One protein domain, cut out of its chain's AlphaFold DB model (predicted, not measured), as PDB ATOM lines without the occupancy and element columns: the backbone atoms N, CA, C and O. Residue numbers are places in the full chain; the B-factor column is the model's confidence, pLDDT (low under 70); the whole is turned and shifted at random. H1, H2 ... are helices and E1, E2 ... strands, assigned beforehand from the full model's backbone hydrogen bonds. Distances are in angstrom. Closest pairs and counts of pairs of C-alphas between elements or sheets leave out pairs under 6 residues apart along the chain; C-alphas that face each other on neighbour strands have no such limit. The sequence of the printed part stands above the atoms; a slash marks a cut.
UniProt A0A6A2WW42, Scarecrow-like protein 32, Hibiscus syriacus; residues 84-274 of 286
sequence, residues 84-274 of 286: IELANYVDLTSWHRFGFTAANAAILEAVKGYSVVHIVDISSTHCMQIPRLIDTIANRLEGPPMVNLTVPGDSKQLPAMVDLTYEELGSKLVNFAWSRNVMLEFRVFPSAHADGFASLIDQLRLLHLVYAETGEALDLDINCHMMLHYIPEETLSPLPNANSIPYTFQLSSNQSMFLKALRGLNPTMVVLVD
ATOM      1  N   ILE A  84     216.712 230.219 167.166       90.62
ATOM      2  CA  ILE A  84     216.352 230.925 168.402       90.62
ATOM      3  C   ILE A  84     216.525 230.002 169.611       90.62
ATOM      4  O   ILE A  84     217.036 230.431 170.642       90.62
ATOM      5  N   GLU A  85     216.131 228.733 169.499       92.12
ATOM      6  CA  GLU A  85     216.329 227.759 170.576       92.12
ATOM      7  C   GLU A  85     217.815 227.488 170.814       92.12
ATOM      8  O   GLU A  85     218.231 227.423 171.969       92.12
ATOM      9  N   LEU A  86     218.625 227.398 169.751       90.44
ATOM     10  CA  LEU A  86     220.074 227.261 169.887       90.44
ATOM     11  C   LEU A  86     220.694 228.494 170.557       90.44
ATOM     12  O   LEU A  86     221.501 228.343 171.473       90.44
ATOM     13  N   ALA A  87     220.296 229.704 170.152       89.56
ATOM     14  CA  ALA A  87     220.762 230.938 170.787       89.56
ATOM     15  C   ALA A  87     220.405 230.969 172.283       89.56
ATOM     16  O   ALA A  87     221.268 231.220 173.122       89.56
ATOM     17  N   ASN A  88     219.167 230.610 172.636       90.31
ATOM     18  CA  ASN A  88     218.742 230.504 174.031       90.31
ATOM     19  C   ASN A  88     219.541 229.437 174.793       90.31
ATOM     20  O   ASN A  88     219.931 229.668 175.931       90.31
ATOM     21  N   TYR A  89     219.815 228.279 174.189       88.19
ATOM     22  CA  TYR A  89     220.628 227.228 174.805       88.19
ATOM     23  C   TYR A  89     222.053 227.710 175.118       88.19
ATOM     24  O   TYR A  89     222.558 227.505 176.227       88.19
ATOM     25  N   VAL A  90     222.674 228.399 174.159       89.19
ATOM     26  CA  VAL A  90     223.979 229.048 174.322       89.19
ATOM     27  C   VAL A  90     223.935 230.103 175.429       89.19
ATOM     28  O   VAL A  90     224.884 230.201 176.200       89.19
ATOM     29  N   ASP A  91     222.851 230.869 175.543       86.19
ATOM     30  CA  ASP A  91     222.723 231.925 176.552       86.19
ATOM     31  C   ASP A  91     222.407 231.411 177.960       86.19
ATOM     32  O   ASP A  91     222.837 232.008 178.949       86.19
ATOM     33  N   LEU A  92     221.699 230.287 178.067       86.94
ATOM     34  CA  LEU A  92     221.348 229.656 179.338       86.94
ATOM     35  C   LEU A  92     222.563 229.065 180.065       86.94
ATOM     36  O   LEU A  92     222.526 228.921 181.287       86.94
ATOM     37  N   THR A  93     223.627 228.705 179.341       81.62
ATOM     38  CA  THR A  93     224.826 228.089 179.924       81.62
ATOM     39  C   THR A  93     226.066 228.942 179.667       81.62
ATOM     40  O   THR A  93     226.303 229.434 178.569       81.62
ATOM     41  N   SER A  94     226.928 229.107 180.670       83.31
ATOM     42  CA  SER A  94     228.180 229.860 180.493       83.31
ATOM     43  C   SER A  94     229.232 229.114 179.662       83.31
ATOM     44  O   SER A  94     230.275 229.691 179.366       83.31
ATOM     45  N   TRP A  95     228.969 227.854 179.301       86.25
ATOM     46  CA  TRP A  95     229.915 226.944 178.653       86.25
ATOM     47  C   TRP A  95     230.437 227.509 177.329       86.25
ATOM     48  O   TRP A  95     231.623 227.804 177.204       86.25
ATOM     49  N   HIS A  96     229.541 227.779 176.376       89.62
ATOM     50  CA  HIS A  96     229.923 228.366 175.088       89.62
ATOM     51  C   HIS A  96     230.275 229.854 175.204       89.62
ATOM     52  O   HIS A  96     231.197 230.332 174.547       89.62
ATOM     53  N   ARG A  97     229.590 230.599 176.085       90.44
ATOM     54  CA  ARG A  97     229.829 232.042 176.261       90.44
ATOM     55  C   ARG A  97     231.248 232.360 176.722       90.44
ATOM     56  O   ARG A  97     231.790 233.388 176.315       90.44
ATOM     57  N   PHE A  98     231.842 231.508 177.557       91.94
ATOM     58  CA  PHE A  98     233.234 231.660 177.970       91.94
ATOM     59  C   PHE A  98     234.174 231.595 176.760       91.94
ATOM     60  O   PHE A  98     234.911 232.552 176.513       91.94
ATOM     61  N   GLY A  99     234.069 230.521 175.967       93.38
ATOM     62  CA  GLY A  99     234.849 230.327 174.745       93.38
ATOM     63  C   GLY A  99     234.683 231.481 173.759       93.38
ATOM     64  O   GLY A  99     235.669 232.072 173.330       93.38
ATOM     65  N   PHE A 100     233.438 231.887 173.495       94.88
ATOM     66  CA  PHE A 100     233.129 233.014 172.613       94.88
ATOM     67  C   PHE A 100     233.739 234.331 173.087       94.88
ATOM     68  O   PHE A 100     234.249 235.100 172.278       94.88
ATOM     69  N   THR A 101     233.683 234.616 174.389       94.81
ATOM     70  CA  THR A 101     234.202 235.876 174.937       94.81
ATOM     71  C   THR A 101     235.722 235.929 174.830       94.81
ATOM     72  O   THR A 101     236.262 236.943 174.391       94.81
ATOM     73  N   ALA A 102     236.405 234.837 175.186       95.75
ATOM     74  CA  ALA A 102     237.856 234.739 175.075       95.75
ATOM     75  C   ALA A 102     238.317 234.809 173.610       95.75
ATOM     76  O   ALA A 102     239.210 235.589 173.285       95.75
ATOM     77  N   ALA A 103     237.661 234.055 172.723       96.31
ATOM     78  CA  ALA A 103     237.960 234.041 171.298       96.31
ATOM     79  C   ALA A 103     237.744 235.410 170.651       96.31
ATOM     80  O   ALA A 103     238.634 235.917 169.976       96.31
ATOM     81  N   ASN A 104     236.602 236.053 170.916       96.88
ATOM     82  CA  ASN A 104     236.325 237.386 170.389       96.88
ATOM     83  C   ASN A 104     237.349 238.409 170.877       96.88
ATOM     84  O   ASN A 104     237.793 239.221 170.074       96.88
ATOM     85  N   ALA A 105     237.744 238.373 172.155       96.19
ATOM     86  CA  ALA A 105     238.757 239.281 172.688       96.19
ATOM     87  C   ALA A 105     240.121 239.100 172.001       96.19
ATOM     88  O   ALA A 105     240.776 240.090 171.690       96.19
ATOM     89  N   ALA A 106     240.524 237.854 171.735       96.50
ATOM     90  CA  ALA A 106     241.769 237.551 171.038       96.50
ATOM     91  C   ALA A 106     241.730 238.014 169.570       96.50
ATOM     92  O   ALA A 106     242.633 238.726 169.136       96.50
ATOM     93  N   ILE A 107     240.645 237.699 168.851       96.00
ATOM     94  CA  ILE A 107     240.428 238.142 167.465       96.00
ATOM     95  C   ILE A 107     240.423 239.672 167.392       96.00
ATOM     96  O   ILE A 107     241.118 240.247 166.569       96.00
ATOM     97  N   LEU A 108     239.704 240.362 168.286       94.38
ATOM     98  CA  LEU A 108     239.644 241.831 168.315       94.38
ATOM     99  C   LEU A 108     241.017 242.501 168.453       94.38
ATOM    100  O   LEU A 108     241.208 243.587 167.906       94.38
ATOM    101  N   GLU A 109     241.942 241.880 169.184       93.94
ATOM    102  CA  GLU A 109     243.308 242.385 169.309       93.94
ATOM    103  C   GLU A 109     244.141 242.095 168.052       93.94
ATOM    104  O   GLU A 109     244.902 242.962 167.631       93.94
ATOM    105  N   ALA A 110     243.963 240.923 167.425       93.12
ATOM    106  CA  ALA A 110     244.653 240.545 166.187       93.12
ATOM    107  C   ALA A 110     244.309 241.485 165.020       93.12
ATOM    108  O   ALA A 110     245.202 242.033 164.375       93.12
ATOM    109  N   VAL A 111     243.018 241.789 164.861       92.44
ATOM    110  CA  VAL A 111     242.474 242.573 163.734       92.44
ATOM    111  C   VAL A 111     242.697 244.075 163.830       92.44
ATOM    112  O   VAL A 111     242.198 244.859 163.007       92.44
ATOM    113  N   LYS A 112     243.388 244.530 164.872       91.12
ATOM    114  CA  LYS A 112     243.602 245.949 165.128       91.12
ATOM    115  C   LYS A 112     244.498 246.560 164.049       91.12
ATOM    116  O   LYS A 112     245.538 246.016 163.703       91.12
ATOM    117  N   GLY A 113     244.094 247.709 163.508       89.31
ATOM    118  CA  GLY A 113     244.799 248.377 162.409       89.31
ATOM    119  C   GLY A 113     244.558 247.794 161.009       89.31
ATOM    120  O   GLY A 113     244.957 248.427 160.034       89.31
ATOM    121  N   TYR A 114     243.871 246.654 160.876       91.56
ATOM    122  CA  TYR A 114     243.497 246.101 159.571       91.56
ATOM    123  C   TYR A 114     242.168 246.671 159.073       91.56
ATOM    124  O   TYR A 114     241.202 246.778 159.832       91.56
ATOM    125  N   SER A 115     242.117 247.015 157.782       91.19
ATOM    126  CA  SER A 115     240.909 247.490 157.091       91.19
ATOM    127  C   SER A 115     240.066 246.357 156.506       91.19
ATOM    128  O   SER A 115     238.871 246.541 156.276       91.19
ATOM    129  N   VAL A 116     240.680 245.195 156.266       93.06
ATOM    130  CA  VAL A 116     240.021 243.983 155.774       93.06
ATOM    131  C   VAL A 116     240.448 242.806 156.641       93.06
ATOM    132  O   VAL A 116     241.637 242.573 156.847       93.06
ATOM    133  N   VAL A 117     239.463 242.065 157.136       95.00
ATOM    134  CA  VAL A 117     239.658 240.916 158.020       95.00
ATOM    135  C   VAL A 117     238.977 239.702 157.410       95.00
ATOM    136  O   VAL A 117     237.812 239.770 157.023       95.00
ATOM    137  N   HIS A 118     239.674 238.576 157.356       96.38
ATOM    138  CA  HIS A 118     239.143 237.275 156.978       96.38
ATOM    139  C   HIS A 118     239.086 236.364 158.197       96.38
ATOM    140  O   HIS A 118     240.105 235.901 158.695       96.38
ATOM    141  N   ILE A 119     237.869 236.077 158.645       97.44
ATOM    142  CA  ILE A 119     237.599 235.151 159.739       97.44
ATOM    143  C   ILE A 119     237.148 233.821 159.142       97.44
ATOM    144  O   ILE A 119     236.169 233.757 158.395       97.44
ATOM    145  N   VAL A 120     237.840 232.744 159.497       97.31
ATOM    146  CA  VAL A 120     237.426 231.373 159.190       97.31
ATOM    147  C   VAL A 120     236.825 230.766 160.452       97.31
ATOM    148  O   VAL A 120     237.553 230.475 161.396       97.31
ATOM    149  N   ASP A 121     235.505 230.580 160.483       96.81
ATOM    150  CA  ASP A 121     234.791 229.991 161.620       96.81
ATOM    151  C   ASP A 121     234.547 228.494 161.392       96.81
ATOM    152  O   ASP A 121     233.680 228.080 160.624       96.81
ATOM    153  N   ILE A 122     235.345 227.674 162.071       95.06
ATOM    154  CA  ILE A 122     235.270 226.212 162.098       95.06
ATOM    155  C   ILE A 122     234.621 225.828 163.435       95.06
ATOM    156  O   ILE A 122     235.309 225.459 164.391       95.06
ATOM    157  N   SER A 123     233.296 225.976 163.524       90.62
ATOM    158  CA  SER A 123     232.541 225.791 164.769       90.62
ATOM    159  C   SER A 123     231.408 224.765 164.657       90.62
ATOM    160  O   SER A 123     230.761 224.637 163.621       90.62
ATOM    161  N   SER A 124     231.129 224.055 165.755       87.94
ATOM    162  CA  SER A 124     229.943 223.184 165.902       87.94
ATOM    163  C   SER A 124     228.697 223.929 166.404       87.94
ATOM    164  O   SER A 124     227.636 223.342 166.603       87.94
ATOM    165  N   THR A 125     228.806 225.245 166.606       87.94
ATOM    166  CA  THR A 125     227.759 226.107 167.176       87.94
ATOM    167  C   THR A 125     227.152 227.066 166.151       87.94
ATOM    168  O   THR A 125     226.642 228.111 166.539       87.94
ATOM    169  N   HIS A 126     227.235 226.764 164.852       90.00
ATOM    170  CA  HIS A 126     226.550 227.500 163.777       90.00
ATOM    171  C   HIS A 126     226.698 229.033 163.854       90.00
ATOM    172  O   HIS A 126     225.709 229.768 163.862       90.00
ATOM    173  N   CYS A 127     227.936 229.525 163.958       93.69
ATOM    174  CA  CYS A 127     228.263 230.955 164.013       93.69
ATOM    175  C   CYS A 127     227.590 231.760 165.146       93.69
ATOM    176  O   CYS A 127     227.571 232.988 165.081       93.69
ATOM    177  N   MET A 128     227.075 231.129 166.211       93.25
ATOM    178  CA  MET A 128     226.452 231.846 167.344       93.25
ATOM    179  C   MET A 128     227.392 232.858 168.031       93.25
ATOM    180  O   MET A 128     226.934 233.812 168.656       93.25
ATOM    181  N   GLN A 129     228.708 232.694 167.881       95.00
ATOM    182  CA  GLN A 129     229.729 233.641 168.342       95.00
ATOM    183  C   GLN A 129     229.728 234.969 167.558       95.00
ATOM    184  O   GLN A 129     229.995 236.040 168.119       95.00
ATOM    185  N   ILE A 130     229.441 234.898 166.256       96.56
ATOM    186  CA  ILE A 130     229.711 235.950 165.270       96.56
ATOM    187  C   ILE A 130     228.891 237.229 165.496       96.56
ATOM    188  O   ILE A 130     229.482 238.307 165.412       96.56
ATOM    189  N   PRO A 131     227.585 237.193 165.840       96.31
ATOM    190  CA  PRO A 131     226.828 238.415 166.110       96.31
ATOM    191  C   PRO A 131     227.474 239.294 167.187       96.31
ATOM    192  O   PRO A 131     227.537 240.515 167.045       96.31
ATOM    193  N   ARG A 132     228.027 238.688 168.248       95.69
ATOM    194  CA  ARG A 132     228.695 239.443 169.314       95.69
ATOM    195  C   ARG A 132     230.024 240.038 168.851       95.69
ATOM    196  O   ARG A 132     230.379 241.141 169.272       95.69
ATOM    197  N   LEU A 133     230.740 239.329 167.982       97.06
ATOM    198  CA  LEU A 133     231.974 239.826 167.386       97.06
ATOM    199  C   LEU A 133     231.697 241.032 166.481       97.06
ATOM    200  O   LEU A 133     232.318 242.073 166.668       97.06
ATOM    201  N   ILE A 134     230.699 240.938 165.597       97.69
ATOM    202  CA  ILE A 134     230.240 242.043 164.738       97.69
ATOM    203  C   ILE A 134     229.848 243.263 165.578       97.69
ATOM    204  O   ILE A 134     230.282 244.373 165.285       97.69
ATOM    205  N   ASP A 135     229.063 243.062 166.641       96.25
ATOM    206  CA  ASP A 135     228.646 244.133 167.556       96.25
ATOM    207  C   ASP A 135     229.851 244.868 168.162       96.25
ATOM    208  O   ASP A 135     229.834 246.089 168.305       96.25
ATOM    209  N   THR A 136     230.920 244.138 168.477       95.31
ATOM    210  CA  THR A 136     232.128 244.720 169.073       95.31
ATOM    211  C   THR A 136     233.010 245.398 168.023       95.31
ATOM    212  O   THR A 136     233.485 246.509 168.247       95.31
ATOM    213  N   ILE A 137     233.164 244.782 166.847       94.94
ATOM    214  CA  ILE A 137     233.915 245.330 165.709       94.94
ATOM    215  C   ILE A 137     233.297 246.649 165.215       94.94
ATOM    216  O   ILE A 137     234.026 247.598 164.929       94.94
ATOM    217  N   ALA A 138     231.965 246.739 165.182       95.56
ATOM    218  CA  ALA A 138     231.227 247.946 164.803       95.56
ATOM    219  C   ALA A 138     231.566 249.177 165.662       95.56
ATOM    220  O   ALA A 138     231.407 250.308 165.213       95.56
ATOM    221  N   ASN A 139     232.024 248.959 166.897       92.81
ATOM    222  CA  ASN A 139     232.308 250.007 167.876       92.81
ATOM    223  C   ASN A 139     233.810 250.333 168.000       92.81
ATOM    224  O   ASN A 139     234.218 251.011 168.946       92.81
ATOM    225  N   ARG A 140     234.653 249.857 167.072       90.19
ATOM    226  CA  ARG A 140     236.080 250.217 167.025       90.19
ATOM    227  C   ARG A 140     236.256 251.724 166.817       90.19
ATOM    228  O   ARG A 140     235.584 252.325 165.986       90.19
ATOM    229  N   LEU A 141     237.229 252.315 167.517       85.81
ATOM    230  CA  LEU A 141     237.548 253.750 167.415       85.81
ATOM    231  C   LEU A 141     237.973 254.175 166.000       85.81
ATOM    232  O   LEU A 141     237.690 255.292 165.583       85.81
ATOM    233  N   GLU A 142     238.640 253.281 165.268       86.88
ATOM    234  CA  GLU A 142     239.118 253.490 163.891       86.88
ATOM    235  C   GLU A 142     238.011 253.302 162.835       86.88
ATOM    236  O   GLU A 142     238.241 253.534 161.652       86.88
ATOM    237  N   GLY A 143     236.812 252.889 163.260       90.12
ATOM    238  CA  GLY A 143     235.740 252.415 162.390       90.12
ATOM    239  C   GLY A 143     235.792 250.897 162.147       90.12
ATOM    240  O   GLY A 143     236.796 250.242 162.454       90.12
ATOM    241  N   PRO A 144     234.693 250.308 161.645       94.12
ATOM    242  CA  PRO A 144     234.641 248.886 161.339       94.12
ATOM    243  C   PRO A 144     235.424 248.542 160.055       94.12
ATOM    244  O   PRO A 144     235.295 249.255 159.059       94.12
ATOM    245  N   PRO A 145     236.187 247.432 160.038       94.50
ATOM    246  CA  PRO A 145     236.756 246.865 158.825       94.50
ATOM    247  C   PRO A 145     235.682 246.186 157.963       94.50
ATOM    248  O   PRO A 145     234.572 245.892 158.420       94.50
ATOM    249  N   MET A 146     236.054 245.859 156.728       95.38
ATOM    250  CA  MET A 146     235.343 244.853 155.944       95.38
ATOM    251  C   MET A 146     235.655 243.463 156.507       95.38
ATOM    252  O   MET A 146     236.818 243.134 156.744       95.38
ATOM    253  N   VAL A 147     234.625 242.648 156.720       97.31
ATOM    254  CA  VAL A 147     234.747 241.296 157.272       97.31
ATOM    255  C   VAL A 147     234.384 240.278 156.197       97.31
ATOM    256  O   VAL A 147     233.270 240.277 155.686       97.31
ATOM    257  N   ASN A 148     235.301 239.368 155.897       96.50
ATOM    258  CA  ASN A 148     235.040 238.168 155.114       96.50
ATOM    259  C   ASN A 148     234.895 237.009 156.097       96.50
ATOM    260  O   ASN A 148     235.855 236.650 156.770       96.50
ATOM    261  N   LEU A 149     233.707 236.425 156.209       97.88
ATOM    262  CA  LEU A 149     233.451 235.271 157.061       97.88
ATOM    263  C   LEU A 149     233.329 234.019 156.201       97.88
ATOM    264  O   LEU A 149     232.488 233.942 155.309       97.88
ATOM    265  N   THR A 150     234.173 233.031 156.470       97.00
ATOM    266  CA  THR A 150     234.162 231.736 155.789       97.00
ATOM    267  C   THR A 150     233.844 230.615 156.762       97.00
ATOM    268  O   THR A 150     234.435 230.556 157.836       97.00
ATOM    269  N   VAL A 151     232.961 229.699 156.367       95.94
ATOM    270  CA  VAL A 151     232.585 228.524 157.166       95.94
ATOM    271  C   VAL A 151     232.653 227.236 156.339       95.94
ATOM    272  O   VAL A 151     232.371 227.264 155.134       95.94
ATOM    273  N   PRO A 152     233.000 226.086 156.946       93.75
ATOM    274  CA  PRO A 152     232.829 224.795 156.298       93.75
ATOM    275  C   PRO A 152     231.345 224.406 156.265       93.75
ATOM    276  O   PRO A 152     230.682 224.312 157.297       93.75
ATOM    277  N   GLY A 153     230.825 224.136 155.072       86.31
ATOM    278  CA  GLY A 153     229.537 223.481 154.881       86.31
ATOM    279  C   GLY A 153     229.722 221.968 154.926       86.31
ATOM    280  O   GLY A 153     230.093 221.366 153.916       86.31
ATOM    281  N   ASP A 154     229.490 221.354 156.085       73.56
ATOM    282  CA  ASP A 154     229.538 219.895 156.212       73.56
ATOM    283  C   ASP A 154     228.214 219.261 155.756       73.56
ATOM    284  O   ASP A 154     227.123 219.702 156.115       73.56
ATOM    285  N   SER A 155     228.315 218.176 154.989       60.31
ATOM    286  CA  SER A 155     227.177 217.337 154.598       60.31
ATOM    287  C   SER A 155     226.592 216.522 155.759       60.31
ATOM    288  O   SER A 155     225.446 216.079 155.684       60.31
ATOM    289  N   LYS A 156     227.367 216.297 156.829       67.56
ATOM    290  CA  LYS A 156     226.929 215.579 158.029       67.56
ATOM    291  C   LYS A 156     226.774 216.557 159.183       67.56
ATOM    292  O   LYS A 156     227.758 217.058 159.717       67.56
ATOM    293  N   GLN A 157     225.531 216.783 159.599       67.69
ATOM    294  CA  GLN A 157     225.242 217.605 160.769       67.69
ATOM    295  C   GLN A 157     225.757 216.918 162.040       67.69
ATOM    296  O   GLN A 157     225.313 215.823 162.394       67.69
ATOM    297  N   LEU A 158     226.698 217.571 162.717       78.69
ATOM    298  CA  LEU A 158     227.046 217.258 164.096       78.69
ATOM    299  C   LEU A 158     226.043 217.932 165.043       78.69
ATOM    300  O   LEU A 158     225.427 218.932 164.674       78.69
ATOM    301  N   PRO A 159     225.859 217.414 166.267       77.81
ATOM    302  CA  PRO A 159     225.175 218.162 167.313       77.81
ATOM    303  C   PRO A 159     225.897 219.498 167.589       77.81
ATOM    304  O   PRO A 159     227.122 219.526 167.637       77.81
ATOM    305  N   ALA A 160     225.195 220.609 167.820       81.25
ATOM    306  CA  ALA A 160     223.738 220.765 167.864       81.25
ATOM    307  C   ALA A 160     223.130 220.870 166.455       81.25
ATOM    308  O   ALA A 160     223.474 221.774 165.712       81.25
ATOM    309  N   MET A 161     222.191 219.986 166.099       86.69
ATOM    310  CA  MET A 161     221.535 220.044 164.787       86.69
ATOM    311  C   MET A 161     220.640 221.280 164.696       86.69
ATOM    312  O   MET A 161     219.888 221.546 165.634       86.69
ATOM    313  N   VAL A 162     220.672 221.988 163.568       88.00
ATOM    314  CA  VAL A 162     219.839 223.175 163.329       88.00
ATOM    315  C   VAL A 162     219.015 223.006 162.058       88.00
ATOM    316  O   VAL A 162     219.522 222.548 161.033       88.00
ATOM    317  N   ASP A 163     217.747 223.405 162.129       88.00
ATOM    318  CA  ASP A 163     216.828 223.468 160.986       88.00
ATOM    319  C   ASP A 163     216.987 224.802 160.232       88.00
ATOM    320  O   ASP A 163     216.097 225.650 160.214       88.00
ATOM    321  N   LEU A 164     218.197 225.054 159.723       89.31
ATOM    322  CA  LEU A 164     218.546 226.262 158.970       89.31
ATOM    323  C   LEU A 164     219.737 225.966 158.057       89.31
ATOM    324  O   LEU A 164     220.727 225.382 158.507       89.31
ATOM    325  N   THR A 165     219.678 226.394 156.797       91.06
ATOM    326  CA  THR A 165     220.837 226.251 155.905       91.06
ATOM    327  C   THR A 165     221.904 227.304 156.207       91.06
ATOM    328  O   THR A 165     221.622 228.374 156.759       91.06
ATOM    329  N   TYR A 166     223.154 227.032 155.828       91.81
ATOM    330  CA  TYR A 166     224.225 228.016 155.989       91.81
ATOM    331  C   TYR A 166     224.019 229.244 155.089       91.81
ATOM    332  O   TYR A 166     224.440 230.337 155.453       91.81
ATOM    333  N   GLU A 167     223.318 229.112 153.963       92.38
ATOM    334  CA  GLU A 167     222.948 230.233 153.097       92.38
ATOM    335  C   GLU A 167     221.943 231.170 153.787       92.38
ATOM    336  O   GLU A 167     222.107 232.392 153.771       92.38
ATOM    337  N   GLU A 168     220.921 230.611 154.444       94.31
ATOM    338  CA  GLU A 168     219.944 231.388 155.211       94.31
ATOM    339  C   GLU A 168     220.580 232.036 156.445       94.31
ATOM    340  O   GLU A 168     220.313 233.207 156.740       94.31
ATOM    341  N   LEU A 169     221.447 231.299 157.148       94.19
ATOM    342  CA  LEU A 169     222.248 231.819 158.255       94.19
ATOM    343  C   LEU A 169     223.133 232.983 157.798       94.19
ATOM    344  O   LEU A 169     223.119 234.047 158.418       94.19
ATOM    345  N   GLY A 170     223.849 232.802 156.689       96.06
ATOM    346  CA  GLY A 170     224.705 233.813 156.083       96.06
ATOM    347  C   GLY A 170     223.940 235.084 155.744       96.06
ATOM    348  O   GLY A 170     224.343 236.171 156.148       96.06
ATOM    349  N   SER A 171     222.778 234.959 155.097       97.31
ATOM    350  CA  SER A 171     221.909 236.102 154.791       97.31
ATOM    351  C   SER A 171     221.479 236.864 156.052       97.31
ATOM    352  O   SER A 171     221.526 238.097 156.094       97.31
ATOM    353  N   LYS A 172     221.115 236.155 157.129       96.75
ATOM    354  CA  LYS A 172     220.780 236.787 158.419       96.75
ATOM    355  C   LYS A 172     221.981 237.517 159.028       96.75
ATOM    356  O   LYS A 172     221.812 238.638 159.503       96.75
ATOM    357  N   LEU A 173     223.174 236.921 158.987       97.50
ATOM    358  CA  LEU A 173     224.405 237.537 159.495       97.50
ATOM    359  C   LEU A 173     224.807 238.778 158.692       97.50
ATOM    360  O   LEU A 173     225.153 239.790 159.294       97.50
ATOM    361  N   VAL A 174     224.706 238.737 157.361       98.50
ATOM    362  CA  VAL A 174     224.997 239.885 156.484       98.50
ATOM    363  C   VAL A 174     224.039 241.040 156.767       98.50
ATOM    364  O   VAL A 174     224.479 242.171 156.958       98.50
ATOM    365  N   ASN A 175     222.737 240.760 156.888       98.31
ATOM    366  CA  ASN A 175     221.748 241.780 157.247       98.31
ATOM    367  C   ASN A 175     222.003 242.373 158.642       98.31
ATOM    368  O   ASN A 175     221.871 243.582 158.845       98.31
ATOM    369  N   PHE A 176     222.392 241.537 159.609       97.94
ATOM    370  CA  PHE A 176     222.762 242.005 160.939       97.94
ATOM    371  C   PHE A 176     224.015 242.890 160.898       97.94
ATOM    372  O   PHE A 176     223.988 243.988 161.449       97.94
ATOM    373  N   ALA A 177     225.076 242.474 160.202       98.38
ATOM    374  CA  ALA A 177     226.290 243.269 160.019       98.38
ATOM    375  C   ALA A 177     225.987 244.632 159.391       98.38
ATOM    376  O   ALA A 177     226.403 245.664 159.921       98.38
ATOM    377  N   TRP A 178     225.161 244.644 158.344       98.06
ATOM    378  CA  TRP A 178     224.708 245.869 157.698       98.06
ATOM    379  C   TRP A 178     223.997 246.814 158.676       98.06
ATOM    380  O   TRP A 178     224.299 248.005 158.718       98.06
ATOM    381  N   SER A 179     223.116 246.291 159.539       98.12
ATOM    382  CA  SER A 179     222.445 247.086 160.587       98.12
ATOM    383  C   SER A 179     223.404 247.701 161.617       98.12
ATOM    384  O   SER A 179     223.042 248.637 162.330       98.12
ATOM    385  N   ARG A 180     224.634 247.180 161.690       97.50
ATOM    386  CA  ARG A 180     225.727 247.657 162.543       97.50
ATOM    387  C   ARG A 180     226.765 248.486 161.781       97.50
ATOM    388  O   ARG A 180     227.793 248.814 162.363       97.50
ATOM    389  N   ASN A 181     226.500 248.846 160.521       96.38
ATOM    390  CA  ASN A 181     227.435 249.522 159.613       96.38
ATOM    391  C   ASN A 181     228.738 248.737 159.360       96.38
ATOM    392  O   ASN A 181     229.783 249.333 159.114       96.38
ATOM    393  N   VAL A 182     228.684 247.404 159.419       97.88
ATOM    394  CA  VAL A 182     229.806 246.512 159.095       97.88
ATOM    395  C   VAL A 182     229.541 245.867 157.738       97.88
ATOM    396  O   VAL A 182     228.495 245.251 157.533       97.88
ATOM    397  N   MET A 183     230.492 245.981 156.810       97.75
ATOM    398  CA  MET A 183     230.439 245.243 155.547       97.75
ATOM    399  C   MET A 183     230.861 243.797 155.805       97.75
ATOM    400  O   MET A 183     232.006 243.557 156.175       97.75
ATOM    401  N   LEU A 184     229.938 242.850 155.629       98.31
ATOM    402  CA  LEU A 184     230.192 241.420 155.796       98.31
ATOM    403  C   LEU A 184     229.977 240.690 154.471       98.31
ATOM    404  O   LEU A 184     228.879 240.729 153.917       98.31
ATOM    405  N   GLU A 185     230.993 239.968 154.015       97.44
ATOM    406  CA  GLU A 185     230.854 238.919 153.011       97.44
ATOM    407  C   GLU A 185     230.800 237.559 153.712       97.44
ATOM    408  O   GLU A 185     231.625 237.269 154.575       97.44
ATOM    409  N   PHE A 186     229.834 236.711 153.353       97.94
ATOM    410  CA  PHE A 186     229.683 235.376 153.929       97.94
ATOM    411  C   PHE A 186     229.894 234.304 152.861       97.94
ATOM    412  O   PHE A 186     229.212 234.307 151.835       97.94
ATOM    413  N   ARG A 187     230.817 233.370 153.107       96.12
ATOM    414  CA  ARG A 187     231.163 232.276 152.194       96.12
ATOM    415  C   ARG A 187     231.057 230.929 152.897       96.12
ATOM    416  O   ARG A 187     231.568 230.745 153.999       96.12
ATOM    417  N   VAL A 188     230.447 229.969 152.216       95.12
ATOM    418  CA  VAL A 188     230.364 228.574 152.659       95.12
ATOM    419  C   VAL A 188     231.171 227.731 151.689       95.12
ATOM    420  O   VAL A 188     230.933 227.794 150.483       95.12
ATOM    421  N   PHE A 189     232.107 226.930 152.196       93.38
ATOM    422  CA  PHE A 189     232.839 225.969 151.373       93.38
ATOM    423  C   PHE A 189     232.478 224.538 151.755       93.38
ATOM    424  O   PHE A 189     232.618 224.182 152.926       93.38
ATOM    425  N   PRO A 190     232.067 223.690 150.797       92.31
ATOM    426  CA  PRO A 190     231.837 222.277 151.059       92.31
ATOM    427  C   PRO A 190     233.109 221.610 151.590       92.31
ATOM    428  O   PRO A 190     234.116 221.511 150.885       92.31
ATOM    429  N   SER A 191     233.083 221.171 152.845       92.06
ATOM    430  CA  SER A 191     234.227 220.532 153.492       92.06
ATOM    431  C   SER A 191     233.767 219.756 154.721       92.06
ATOM    432  O   SER A 191     232.866 220.198 155.429       92.06
ATOM    433  N   ALA A 192     234.368 218.593 154.963       90.19
ATOM    434  CA  ALA A 192     233.965 217.697 156.037       90.19
ATOM    435  C   ALA A 192     235.054 217.593 157.105       90.19
ATOM    436  O   ALA A 192     236.245 217.565 156.810       90.19
ATOM    437  N   HIS A 193     234.653 217.425 158.358       90.31
ATOM    438  CA  HIS A 193     235.610 217.193 159.446       90.31
ATOM    439  C   HIS A 193     236.346 215.849 159.330       90.31
ATOM    440  O   HIS A 193     237.456 215.693 159.839       90.31
ATOM    441  N   ALA A 194     235.742 214.873 158.645       88.69
ATOM    442  CA  ALA A 194     236.264 213.515 158.520       88.69
ATOM    443  C   ALA A 194     237.640 213.444 157.831       88.69
ATOM    444  O   ALA A 194     238.436 212.563 158.162       88.69
ATOM    445  N   ASP A 195     237.931 214.367 156.910       88.38
ATOM    446  CA  ASP A 195     239.218 214.467 156.208       88.38
ATOM    447  C   ASP A 195     240.127 215.583 156.755       88.38
ATOM    448  O   ASP A 195     241.176 215.868 156.181       88.38
ATOM    449  N   GLY A 196     239.750 216.196 157.884       90.12
ATOM    450  CA  GLY A 196     240.470 217.335 158.445       90.12
ATOM    451  C   GLY A 196     240.275 218.626 157.649       90.12
ATOM    452  O   GLY A 196     241.192 219.441 157.597       90.12
ATOM    453  N   PHE A 197     239.104 218.814 157.035       93.50
ATOM    454  CA  PHE A 197     238.736 220.006 156.273       93.50
ATOM    455  C   PHE A 197     239.636 220.291 155.063       93.50
ATOM    456  O   PHE A 197     239.891 221.451 154.729       93.50
ATOM    457  N   ALA A 198     240.121 219.250 154.386       92.44
ATOM    458  CA  ALA A 198     241.128 219.386 153.330       92.44
ATOM    459  C   ALA A 198     240.701 220.377 152.227       92.44
ATOM    460  O   ALA A 198     241.449 221.297 151.895       92.44
ATOM    461  N   SER A 199     239.461 220.261 151.738       94.12
ATOM    462  CA  SER A 199     238.912 221.163 150.714       94.12
ATOM    463  C   SER A 199     238.837 222.624 151.164       94.12
ATOM    464  O   SER A 199     239.116 223.517 150.367       94.12
ATOM    465  N   LEU A 200     238.474 222.887 152.427       95.25
ATOM    466  CA  LEU A 200     238.460 224.247 152.971       95.25
ATOM    467  C   LEU A 200     239.878 224.821 152.977       95.25
ATOM    468  O   LEU A 200     240.077 225.943 152.524       95.25
ATOM    469  N   ILE A 201     240.863 224.050 153.444       95.38
ATOM    470  CA  ILE A 201     242.261 224.487 153.469       95.38
ATOM    471  C   ILE A 201     242.748 224.858 152.066       95.38
ATOM    472  O   ILE A 201     243.375 225.903 151.896       95.38
ATOM    473  N   ASP A 202     242.461 224.035 151.058       94.56
ATOM    474  CA  ASP A 202     242.890 224.314 149.685       94.56
ATOM    475  C   ASP A 202     242.219 225.570 149.112       94.56
ATOM    476  O   ASP A 202     242.889 226.385 148.477       94.56
ATOM    477  N   GLN A 203     240.934 225.794 149.402       94.19
ATOM    478  CA  GLN A 203     240.246 227.036 149.029       94.19
ATOM    479  C   GLN A 203     240.852 228.263 149.722       94.19
ATOM    480  O   GLN A 203     241.071 229.286 149.077       94.19
ATOM    481  N   LEU A 204     241.184 228.164 151.013       94.00
ATOM    482  CA  LEU A 204     241.824 229.256 151.751       94.00
ATOM    483  C   LEU A 204     243.208 229.598 151.186       94.00
ATOM    484  O   LEU A 204     243.531 230.777 151.071       94.00
ATOM    485  N   ARG A 205     243.998 228.599 150.765       93.06
ATOM    486  CA  ARG A 205     245.283 228.832 150.076       93.06
ATOM    487  C   ARG A 205     245.097 229.636 148.794       93.06
ATOM    488  O   ARG A 205     245.840 230.583 148.561       93.06
ATOM    489  N   LEU A 206     244.110 229.267 147.978       90.62
ATOM    490  CA  LEU A 206     243.817 229.968 146.728       90.62
ATOM    491  C   LEU A 206     243.361 231.405 146.983       90.62
ATOM    492  O   LEU A 206     243.874 232.322 146.350       90.62
ATOM    493  N   LEU A 207     242.450 231.611 147.936       87.19
ATOM    494  CA  LEU A 207     242.003 232.950 148.317       87.19
ATOM    495  C   LEU A 207     243.171 233.813 148.799       87.19
ATOM    496  O   LEU A 207     243.318 234.943 148.347       87.19
ATOM    497  N   HIS A 208     244.027 233.275 149.667       82.44
ATOM    498  CA  HIS A 208     245.168 234.011 150.202       82.44
ATOM    499  C   HIS A 208     246.165 234.429 149.110       82.44
ATOM    500  O   HIS A 208     246.673 235.546 149.146       82.44
ATOM    501  N   LEU A 209     246.394 233.581 148.098       84.69
ATOM    502  CA  LEU A 209     247.205 233.943 146.928       84.69
ATOM    503  C   LEU A 209     246.597 235.118 146.150       84.69
ATOM    504  O   LEU A 209     247.323 236.037 145.784       84.69
ATOM    505  N   VAL A 210     245.276 235.131 145.956       83.88
ATOM    506  CA  VAL A 210     244.582 236.234 145.268       83.88
ATOM    507  C   VAL A 210     244.726 237.550 146.040       83.88
ATOM    508  O   VAL A 210     245.045 238.572 145.439       83.88
ATOM    509  N   TYR A 211     244.554 237.543 147.365       79.75
ATOM    510  CA  TYR A 211     244.730 238.758 148.177       79.75
ATOM    511  C   TYR A 211     246.189 239.238 148.223       79.75
ATOM    512  O   TYR A 211     246.450 240.441 148.238       79.75
ATOM    513  N   ALA A 212     247.156 238.317 148.192       78.50
ATOM    514  CA  ALA A 212     248.568 238.678 148.094       78.50
ATOM    515  C   ALA A 212     248.890 239.395 146.768       78.50
ATOM    516  O   ALA A 212     249.725 240.300 146.749       78.50
ATOM    517  N   GLU A 213     248.212 239.036 145.673       79.81
ATOM    518  CA  GLU A 213     248.354 239.702 144.373       79.81
ATOM    519  C   GLU A 213     247.703 241.092 144.333       79.81
ATOM    520  O   GLU A 213     248.219 241.984 143.655       79.81
ATOM    521  N   THR A 214     246.603 241.316 145.063       78.81
ATOM    522  CA  THR A 214     245.933 242.630 145.116       78.81
ATOM    523  C   THR A 214     246.653 243.641 146.011       78.81
ATOM    524  O   THR A 214     246.388 244.839 145.910       78.81
ATOM    525  N   GLY A 215     247.585 243.190 146.860       70.06
ATOM    526  CA  GLY A 215     248.334 244.047 147.784       70.06
ATOM    527  C   GLY A 215     247.493 244.593 148.942       70.06
ATOM    528  O   GLY A 215     247.931 245.509 149.641       70.06
ATOM    529  N   GLU A 216     246.292 244.052 149.154       69.69
ATOM    530  CA  GLU A 216     245.449 244.399 150.292       69.69
ATOM    531  C   GLU A 216     245.993 243.717 151.552       69.69
ATOM    532  O   GLU A 216     246.176 242.501 151.591       69.69
ATOM    533  N   ALA A 217     246.261 244.500 152.601       70.06
ATOM    534  CA  ALA A 217     246.633 243.952 153.901       70.06
ATOM    535  C   ALA A 217     245.427 243.204 154.492       70.06
ATOM    536  O   ALA A 217     244.520 243.820 155.054       70.06
ATOM    537  N   LEU A 218     245.419 241.884 154.317       82.00
ATOM    538  CA  LEU A 218     244.391 240.989 154.822       82.00
ATOM    539  C   LEU A 218     244.845 240.353 156.131       82.00
ATOM    540  O   LEU A 218     245.876 239.680 156.163       82.00
ATOM    541  N   ASP A 219     244.041 240.516 157.175       87.12
ATOM    542  CA  ASP A 219     244.225 239.759 158.408       87.12
ATOM    543  C   ASP A 219     243.500 238.416 158.328       87.12
ATOM    544  O   ASP A 219     242.296 238.403 158.086       87.12
ATOM    545  N   LEU A 220     244.205 237.294 158.489       90.31
ATOM    546  CA  LEU A 220     243.592 235.962 158.477       90.31
ATOM    547  C   LEU A 220     243.539 235.395 159.895       90.31
ATOM    548  O   LEU A 220     244.560 234.951 160.425       90.31
ATOM    549  N   ASP A 221     242.331 235.313 160.444       93.56
ATOM    550  CA  ASP A 221     242.055 234.702 161.738       93.56
ATOM    551  C   ASP A 221     241.280 233.402 161.581       93.56
ATOM    552  O   ASP A 221     240.253 233.326 160.901       93.56
ATOM    553  N   ILE A 222     241.744 232.362 162.267       93.62
ATOM    554  CA  ILE A 222     241.095 231.053 162.257       93.62
ATOM    555  C   ILE A 222     240.492 230.798 163.632       93.62
ATOM    556  O   ILE A 222     241.209 230.616 164.614       93.62
ATOM    557  N   ASN A 223     239.165 230.752 163.693       96.06
ATOM    558  CA  ASN A 223     238.400 230.442 164.889       96.06
ATOM    559  C   ASN A 223     237.940 228.983 164.838       96.06
ATOM    560  O   ASN A 223     237.056 228.633 164.062       96.06
ATOM    561  N   CYS A 224     238.531 228.120 165.660       93.81
ATOM    562  CA  CYS A 224     238.123 226.727 165.794       93.81
ATOM    563  C   CYS A 224     237.458 226.517 167.154       93.81
ATOM    564  O   CYS A 224     238.123 226.541 168.190       93.81
ATOM    565  N   HIS A 225     236.141 226.315 167.156       93.00
ATOM    566  CA  HIS A 225     235.352 226.236 168.383       93.00
ATOM    567  C   HIS A 225     234.597 224.909 168.473       93.00
ATOM    568  O   HIS A 225     233.645 224.671 167.727       93.00
ATOM    569  N   MET A 226     235.005 224.064 169.424       90.50
ATOM    570  CA  MET A 226     234.376 222.781 169.750       90.50
ATOM    571  C   MET A 226     234.303 221.850 168.532       90.50
ATOM    572  O   MET A 226     233.282 221.201 168.298       90.50
ATOM    573  N   MET A 227     235.360 221.856 167.711       91.00
ATOM    574  CA  MET A 227     235.378 221.161 166.420       91.00
ATOM    575  C   MET A 227     236.596 220.255 166.203       91.00
ATOM    576  O   MET A 227     236.506 219.283 165.452       91.00
ATOM    577  N   LEU A 228     237.725 220.519 166.870       90.94
ATOM    578  CA  LEU A 228     238.954 219.742 166.684       90.94
ATOM    579  C   LEU A 228     238.776 218.274 167.110       90.94
ATOM    580  O   LEU A 228     239.193 217.383 166.371       90.94
ATOM    581  N   HIS A 229     238.087 218.013 168.227       87.69
ATOM    582  CA  HIS A 229     237.789 216.655 168.702       87.69
ATOM    583  C   HIS A 229     236.902 215.818 167.761       87.69
ATOM    584  O   HIS A 229     236.861 214.594 167.890       87.69
ATOM    585  N   TYR A 230     236.202 216.434 166.802       88.06
ATOM    586  CA  TYR A 230     235.452 215.696 165.781       88.06
ATOM    587  C   TYR A 230     236.332 215.214 164.626       88.06
ATOM    588  O   TYR A 230     235.935 214.303 163.900       88.06
ATOM    589  N   ILE A 231     237.529 215.781 164.448       89.25
ATOM    590  CA  ILE A 231     238.469 215.325 163.423       89.25
ATOM    591  C   ILE A 231     239.035 213.958 163.852       89.25
ATOM    592  O   ILE A 231     239.622 213.862 164.934       89.25
ATOM    593  N   PRO A 232     238.909 212.899 163.029       85.38
ATOM    594  CA  PRO A 232     239.363 211.559 163.396       85.38
ATOM    595  C   PRO A 232     240.874 211.482 163.667       85.38
ATOM    596  O   PRO A 232     241.678 212.069 162.946       85.38
ATOM    597  N   GLU A 233     241.294 210.695 164.659       73.25
ATOM    598  CA  GLU A 233     242.725 210.496 164.932       73.25
ATOM    599  C   GLU A 233     243.409 209.525 163.953       73.25
ATOM    600  O   GLU A 233     244.615 209.627 163.753       73.25
ATOM    601  N   GLU A 234     242.681 208.606 163.313       66.06
ATOM    602  CA  GLU A 234     243.275 207.488 162.568       66.06
ATOM    603  C   GLU A 234     242.900 207.506 161.077       66.06
ATOM    604  O   GLU A 234     241.761 207.231 160.701       66.06
ATOM    605  N   THR A 235     243.883 207.728 160.199       52.78
ATOM    606  CA  THR A 235     243.859 207.190 158.831       52.78
ATOM    607  C   THR A 235     245.089 206.312 158.621       52.78
ATOM    608  O   THR A 235     246.225 206.776 158.581       52.78
ATOM    609  N   LEU A 236     244.873 205.001 158.488       45.06
ATOM    610  CA  LEU A 236     245.890 204.092 157.960       45.06
ATOM    611  C   LEU A 236     246.041 204.389 156.463       45.06
ATOM    612  O   LEU A 236     245.278 203.864 155.656       45.06
ATOM    613  N   SER A 237     246.986 205.244 156.075       45.56
ATOM    614  CA  SER A 237     247.353 205.428 154.669       45.56
ATOM    615  C   SER A 237     248.443 204.410 154.279       45.56
ATOM    616  O   SER A 237     249.540 204.429 154.844       45.56
ATOM    617  N   PRO A 238     248.185 203.478 153.339       38.75
ATOM    618  CA  PRO A 238     249.229 202.624 152.787       38.75
ATOM    619  C   PRO A 238     250.055 203.426 151.773       38.75
ATOM    620  O   PRO A 238     249.524 203.886 150.763       38.75
ATOM    621  N   LEU A 239     251.359 203.574 152.007       42.91
ATOM    622  CA  LEU A 239     252.295 204.047 150.980       42.91
ATOM    623  C   LEU A 239     252.612 202.904 149.993       42.91
ATOM    624  O   LEU A 239     252.863 201.778 150.436       42.91
ATOM    625  N   PRO A 240     252.669 203.155 148.670       44.00
ATOM    626  CA  PRO A 240     253.269 202.217 147.729       44.00
ATOM    627  C   PRO A 240     254.790 202.209 147.945       44.00
ATOM    628  O   PRO A 240     255.480 203.178 147.631       44.00
ATOM    629  N   ASN A 241     255.318 201.123 148.511       42.16
ATOM    630  CA  ASN A 241     256.753 200.943 148.726       42.16
ATOM    631  C   ASN A 241     257.494 200.747 147.392       42.16
ATOM    632  O   ASN A 241     257.277 199.750 146.704       42.16
ATOM    633  N   ALA A 242     258.468 201.612 147.111       45.12
ATOM    634  CA  ALA A 242     259.670 201.217 146.390       45.12
ATOM    635  C   ALA A 242     260.787 200.980 147.426       45.12
ATOM    636  O   ALA A 242     261.279 201.917 148.044       45.12
ATOM    637  N   ASN A 243     261.171 199.709 147.576       47.16
ATOM    638  CA  ASN A 243     262.391 199.199 148.222       47.16
ATOM    639  C   ASN A 243     262.438 199.134 149.771       47.16
ATOM    640  O   ASN A 243     262.922 200.020 150.463       47.16
ATOM    641  N   SER A 244     262.019 197.965 150.276       49.53
ATOM    642  CA  SER A 244     262.685 197.170 151.329       49.53
ATOM    643  C   SER A 244     263.175 197.859 152.619       49.53
ATOM    644  O   SER A 244     264.380 197.922 152.839       49.53
ATOM    645  N   ILE A 245     262.250 198.216 153.525       40.53
ATOM    646  CA  ILE A 245     262.414 198.217 155.002       40.53
ATOM    647  C   ILE A 245     261.056 197.801 155.629       40.53
ATOM    648  O   ILE A 245     260.018 198.124 155.043       40.53
ATOM    649  N   PRO A 246     260.993 197.066 156.767       42.81
ATOM    650  CA  PRO A 246     259.723 196.672 157.375       42.81
ATOM    651  C   PRO A 246     258.989 197.911 157.910       42.81
ATOM    652  O   PRO A 246     259.465 198.558 158.836       42.81
ATOM    653  N   TYR A 247     257.850 198.234 157.295       40.44
ATOM    654  CA  TYR A 247     256.772 199.113 157.769       40.44
ATOM    655  C   TYR A 247     257.144 200.200 158.799       40.44
ATOM    656  O   TYR A 247     256.764 200.123 159.967       40.44
ATOM    657  N   THR A 248     257.791 201.281 158.367       34.97
ATOM    658  CA  THR A 248     257.695 202.560 159.084       34.97
ATOM    659  C   THR A 248     256.352 203.208 158.754       34.97
ATOM    660  O   THR A 248     256.219 203.894 157.744       34.97
ATOM    661  N   PHE A 249     255.337 202.972 159.587       44.41
ATOM    662  CA  PHE A 249     254.108 203.766 159.567       44.41
ATOM    663  C   PHE A 249     254.409 205.143 160.157       44.41
ATOM    664  O   PHE A 249     254.754 205.252 161.334       44.41
ATOM    665  N   GLN A 250     254.261 206.205 159.369       44.31
ATOM    666  CA  GLN A 250     254.194 207.547 159.931       44.31
ATOM    667  C   GLN A 250     252.754 207.754 160.417       44.31
ATOM    668  O   GLN A 250     251.879 208.128 159.643       44.31
ATOM    669  N   LEU A 251     252.483 207.438 161.689       47.97
ATOM    670  CA  LEU A 251     251.223 207.819 162.330       47.97
ATOM    671  C   LEU A 251     251.186 209.348 162.425       47.97
ATOM    672  O   LEU A 251     251.764 209.935 163.338       47.97
ATOM    673  N   SER A 252     250.526 210.013 161.485       58.06
ATOM    674  CA  SER A 252     250.061 211.381 161.698       58.06
ATOM    675  C   SER A 252     248.557 211.345 161.864       58.06
ATOM    676  O   SER A 252     247.864 210.866 160.971       58.06
ATOM    677  N   SER A 253     248.054 211.850 162.988       77.25
ATOM    678  CA  SER A 253     246.613 212.009 163.157       77.25
ATOM    679  C   SER A 253     246.065 213.033 162.162       77.25
ATOM    680  O   SER A 253     246.774 213.996 161.837       77.25
ATOM    681  N   ASN A 254     244.822 212.874 161.680       83.25
ATOM    682  CA  ASN A 254     244.221 213.891 160.798       83.25
ATOM    683  C   ASN A 254     244.176 215.248 161.511       83.25
ATOM    684  O   ASN A 254     244.403 216.269 160.875       83.25
ATOM    685  N   GLN A 255     244.008 215.259 162.836       88.44
ATOM    686  CA  GLN A 255     244.156 216.456 163.672       88.44
ATOM    687  C   GLN A 255     245.543 217.101 163.531       88.44
ATOM    688  O   GLN A 255     245.651 218.298 163.282       88.44
ATOM    689  N   SER A 256     246.626 216.319 163.631       88.62
ATOM    690  CA  SER A 256     247.989 216.840 163.450       88.62
ATOM    691  C   SER A 256     248.210 217.384 162.040       88.62
ATOM    692  O   SER A 256     248.899 218.390 161.866       88.62
ATOM    693  N   MET A 257     247.660 216.714 161.024       90.31
ATOM    694  CA  MET A 257     247.736 217.173 159.636       90.31
ATOM    695  C   MET A 257     246.951 218.467 159.435       90.31
ATOM    696  O   MET A 257     247.492 219.406 158.859       90.31
ATOM    697  N   PHE A 258     245.743 218.554 159.987       92.94
ATOM    698  CA  PHE A 258     244.914 219.752 159.989       92.94
ATOM    699  C   PHE A 258     245.637 220.935 160.639       92.94
ATOM    700  O   PHE A 258     245.815 221.965 159.996       92.94
ATOM    701  N   LEU A 259     246.171 220.779 161.854       93.62
ATOM    702  CA  LEU A 259     246.902 221.851 162.545       93.62
ATOM    703  C   LEU A 259     248.160 222.295 161.777       93.62
ATOM    704  O   LEU A 259     248.454 223.489 161.696       93.62
ATOM    705  N   LYS A 260     248.898 221.357 161.164       93.38
ATOM    706  CA  LYS A 260     250.026 221.690 160.274       93.38
ATOM    707  C   LYS A 260     249.561 222.447 159.032       93.38
ATOM    708  O   LYS A 260     250.247 223.368 158.595       93.38
ATOM    709  N   ALA A 261     248.421 222.063 158.472       94.00
ATOM    710  CA  ALA A 261     247.854 222.693 157.295       94.00
ATOM    711  C   ALA A 261     247.380 224.123 157.594       94.00
ATOM    712  O   ALA A 261     247.725 225.019 156.828       94.00
ATOM    713  N   LEU A 262     246.718 224.347 158.739       94.31
ATOM    714  CA  LEU A 262     246.378 225.680 159.247       94.31
ATOM    715  C   LEU A 262     247.624 226.546 159.414       94.31
ATOM    716  O   LEU A 262     247.663 227.669 158.930       94.31
ATOM    717  N   ARG A 263     248.686 226.006 160.027       94.25
ATOM    718  CA  ARG A 263     249.961 226.724 160.161       94.25
ATOM    719  C   ARG A 263     250.552 227.115 158.802       94.25
ATOM    720  O   ARG A 263     251.145 228.181 158.681       94.25
ATOM    721  N   GLY A 264     250.383 226.269 157.788       92.88
ATOM    722  CA  GLY A 264     250.822 226.537 156.418       92.88
ATOM    723  C   GLY A 264     250.053 227.653 155.704       92.88
ATOM    724  O   GLY A 264     250.545 228.143 154.694       92.88
ATOM    725  N   LEU A 265     248.886 228.068 156.215       92.44
ATOM    726  CA  LEU A 265     248.159 229.250 155.729       92.44
ATOM    727  C   LEU A 265     248.768 230.566 156.237       92.44
ATOM    728  O   LEU A 265     248.359 231.624 155.778       92.44
ATOM    729  N   ASN A 266     249.721 230.495 157.173       92.25
ATOM    730  CA  ASN A 266     250.317 231.647 157.846       92.25
ATOM    731  C   ASN A 266     249.271 232.640 158.414       92.25
ATOM    732  O   ASN A 266     249.355 233.833 158.122       92.25
ATOM    733  N   PRO A 267     248.275 232.163 159.192       93.81
ATOM    734  CA  PRO A 267     247.280 233.039 159.799       93.81
ATOM    735  C   PRO A 267     247.934 233.941 160.847       93.81
ATOM    736  O   PRO A 267     248.907 233.545 161.497       93.81
ATOM    737  N   THR A 268     247.360 235.119 161.057       94.12
ATOM    738  CA  THR A 268     247.773 236.031 162.129       94.12
ATOM    739  C   THR A 268     247.475 235.419 163.488       94.12
ATOM    740  O   THR A 268     248.313 235.453 164.394       94.12
ATOM    741  N   MET A 269     246.307 234.784 163.610       94.62
ATOM    742  CA  MET A 269     245.904 234.079 164.815       94.62
ATOM    743  C   MET A 269     245.143 232.793 164.498       94.62
ATOM    744  O   MET A 269     244.360 232.697 163.554       94.62
ATOM    745  N   VAL A 270     245.349 231.792 165.352       96.44
ATOM    746  CA  VAL A 270     244.470 230.628 165.454       96.44
ATOM    747  C   VAL A 270     243.950 230.570 166.881       96.44
ATOM    748  O   VAL A 270     244.731 230.412 167.819       96.44
ATOM    749  N   VAL A 271     242.637 230.687 167.043       96.56
ATOM    750  CA  VAL A 271     241.961 230.470 168.318       96.56
ATOM    751  C   VAL A 271     241.398 229.059 168.324       96.56
ATOM    752  O   VAL A 271     240.639 228.682 167.433       96.56
ATOM    753  N   LEU A 272     241.765 228.281 169.339       95.50
ATOM    754  CA  LEU A 272     241.226 226.948 169.574       95.50
ATOM    755  C   LEU A 272     240.481 226.940 170.908       95.50
ATOM    756  O   LEU A 272     241.068 227.218 171.952       95.50
ATOM    757  N   VAL A 273     239.200 226.590 170.862       93.94
ATOM    758  CA  VAL A 273     238.371 226.336 172.041       93.94
ATOM    759  C   VAL A 273     237.897 224.894 171.971       93.94
ATOM    760  O   VAL A 273     237.277 224.503 170.982       93.94
ATOM    761  N   ASP A 274     238.185 224.113 173.005       90.88
ATOM    762  CA  ASP A 274     237.793 222.707 173.079       90.88
ATOM    763  C   ASP A 274     237.484 222.285 174.526       90.88
ATOM    764  O   ASP A 274     237.789 223.014 175.476       90.88
TER     765      ASP A 274
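This is residues 84 to 274 of the 286 residues of the protein "Scarecrow-like protein 32" of Hibiscus syriacus (UniProt A0A6A2WW42). A twisted sheet of five parallel strands makes the core, with H2 and H4 over one face, H5 over the other, and a long loop sticking out to one side at its tip, residues 240 to 246. H1 sits off the sheet at the start of H2, short H3 touches both H2 and H4, and H6 follows the long loop. The printed part has 191 residues with six named helices and five named strands, in the order H1 H2 E1 H3 E2 H4 E3 H5 E4 H6 E5; the sheet's order is E3 E2 E1 E4 E5, and the class is mixed, helices and strands. The whole is compact, with a radius of gyration of the C-alphas of 18.1 A, yet only just elongated in outline, with spans of 64 by 42 by 27 A.

Find C-alpha 84 at (216.352, 230.925, 168.402); there H1 begins and runs to residue 92. H2, residues 94 to 110, covers 24.3 A from first to last C-alpha. E1, residues 116 to 123, covers 21.6 A and begins at C-alpha 116, (240.021, 243.983, 155.774). Next come H3, residues 130 to 137, then E2, residues 146 to 153, 22.2 A long, and H4, residues 166 to 179, 19.7 A long. E3 holds residues 184 to 190, and H5, residues 198 to 214, covers 25.1 A. E4, residues 218 to 225, is 22.0 A long. H6 holds residues 254 to 264, and E5, residues 269 to 273, ends at C-alpha 273, (238.371, 226.336, 172.041).

Start at the sheet, whose edge strands are E3 and E5. Between E2 and E1 look at N 119 and O 148, 2.8 A apart; between E3 and E2 at N 187 and O 149, 2.8 A; between E1 and E4 at N 118 and O 219, 2.7 A; between E4 and E5 at N 271 and O 222, 2.8 A. E1, H3, E2, then E2, H4, E3, and E4, H6, E5 are strand-helix-strand units, two parallel neighbour strands with a helix between them along the chain, each with a right-handed crossover. E3, H5, E4 is a split unit, with E2 and E1 between its strands in the sheet, and its crossover is right-handed too. The sheet and its helices make three layers, with helices on both faces of the sheet: H2 and H4 are on the same face, H5 on the opposite one. H2 lies over E4 and E5 at a height over the sheet of 9.2 A; the closest C-alphas of H2 and E5 are those of Gly 99 and Val 273, 6.0 A apart. H4 lies over E3 at 8.4 A, and the C-alphas of Val 174 and Leu 184, their closest, are 5.5 A apart. H5 lies over E2 at 7.4 A and runs along the strands, at 17 degrees to E2 on the local plane. H3 only grazes the sheet; it touches H2 with a steep tilt of 41 degrees, closest at C-alphas 104 and 133, 5.8 A, and H4 with a shallow tilt of 24 degrees, closest at C-alphas 134 and 177, 6.3 A. H6 only just grazes the sheet, with 5 pairs of C-alphas within 10 A, and only just touches H5, with 3 pairs within 8 A, closest at C-alphas 201 and 261, 7.0 A. H1 is not on the sheet and only just touches H2, only at the corner, with 3 pairs within 8 A, closest at C-alphas 90 and 96, 6.0 A. In H1, H3, H4, H5 and H6 every O i to N i+4 pair is within hydrogen-bond range; in H2, 12 of 13 are.

The two C-alphas farthest apart are those of Ser 179 and Ser 244, at 64.8 A. The printed part has no cut. The long links are E2 to H4 and E4 to H6, the latter with 28 residues. Residues 240 to 246 stand free, as do 209 to 215, of which 209 to 214 belong to H5. The mean pLDDT of the printed part is 86.5; residues 155 to 157, 216 and 234 to 252 are under 70.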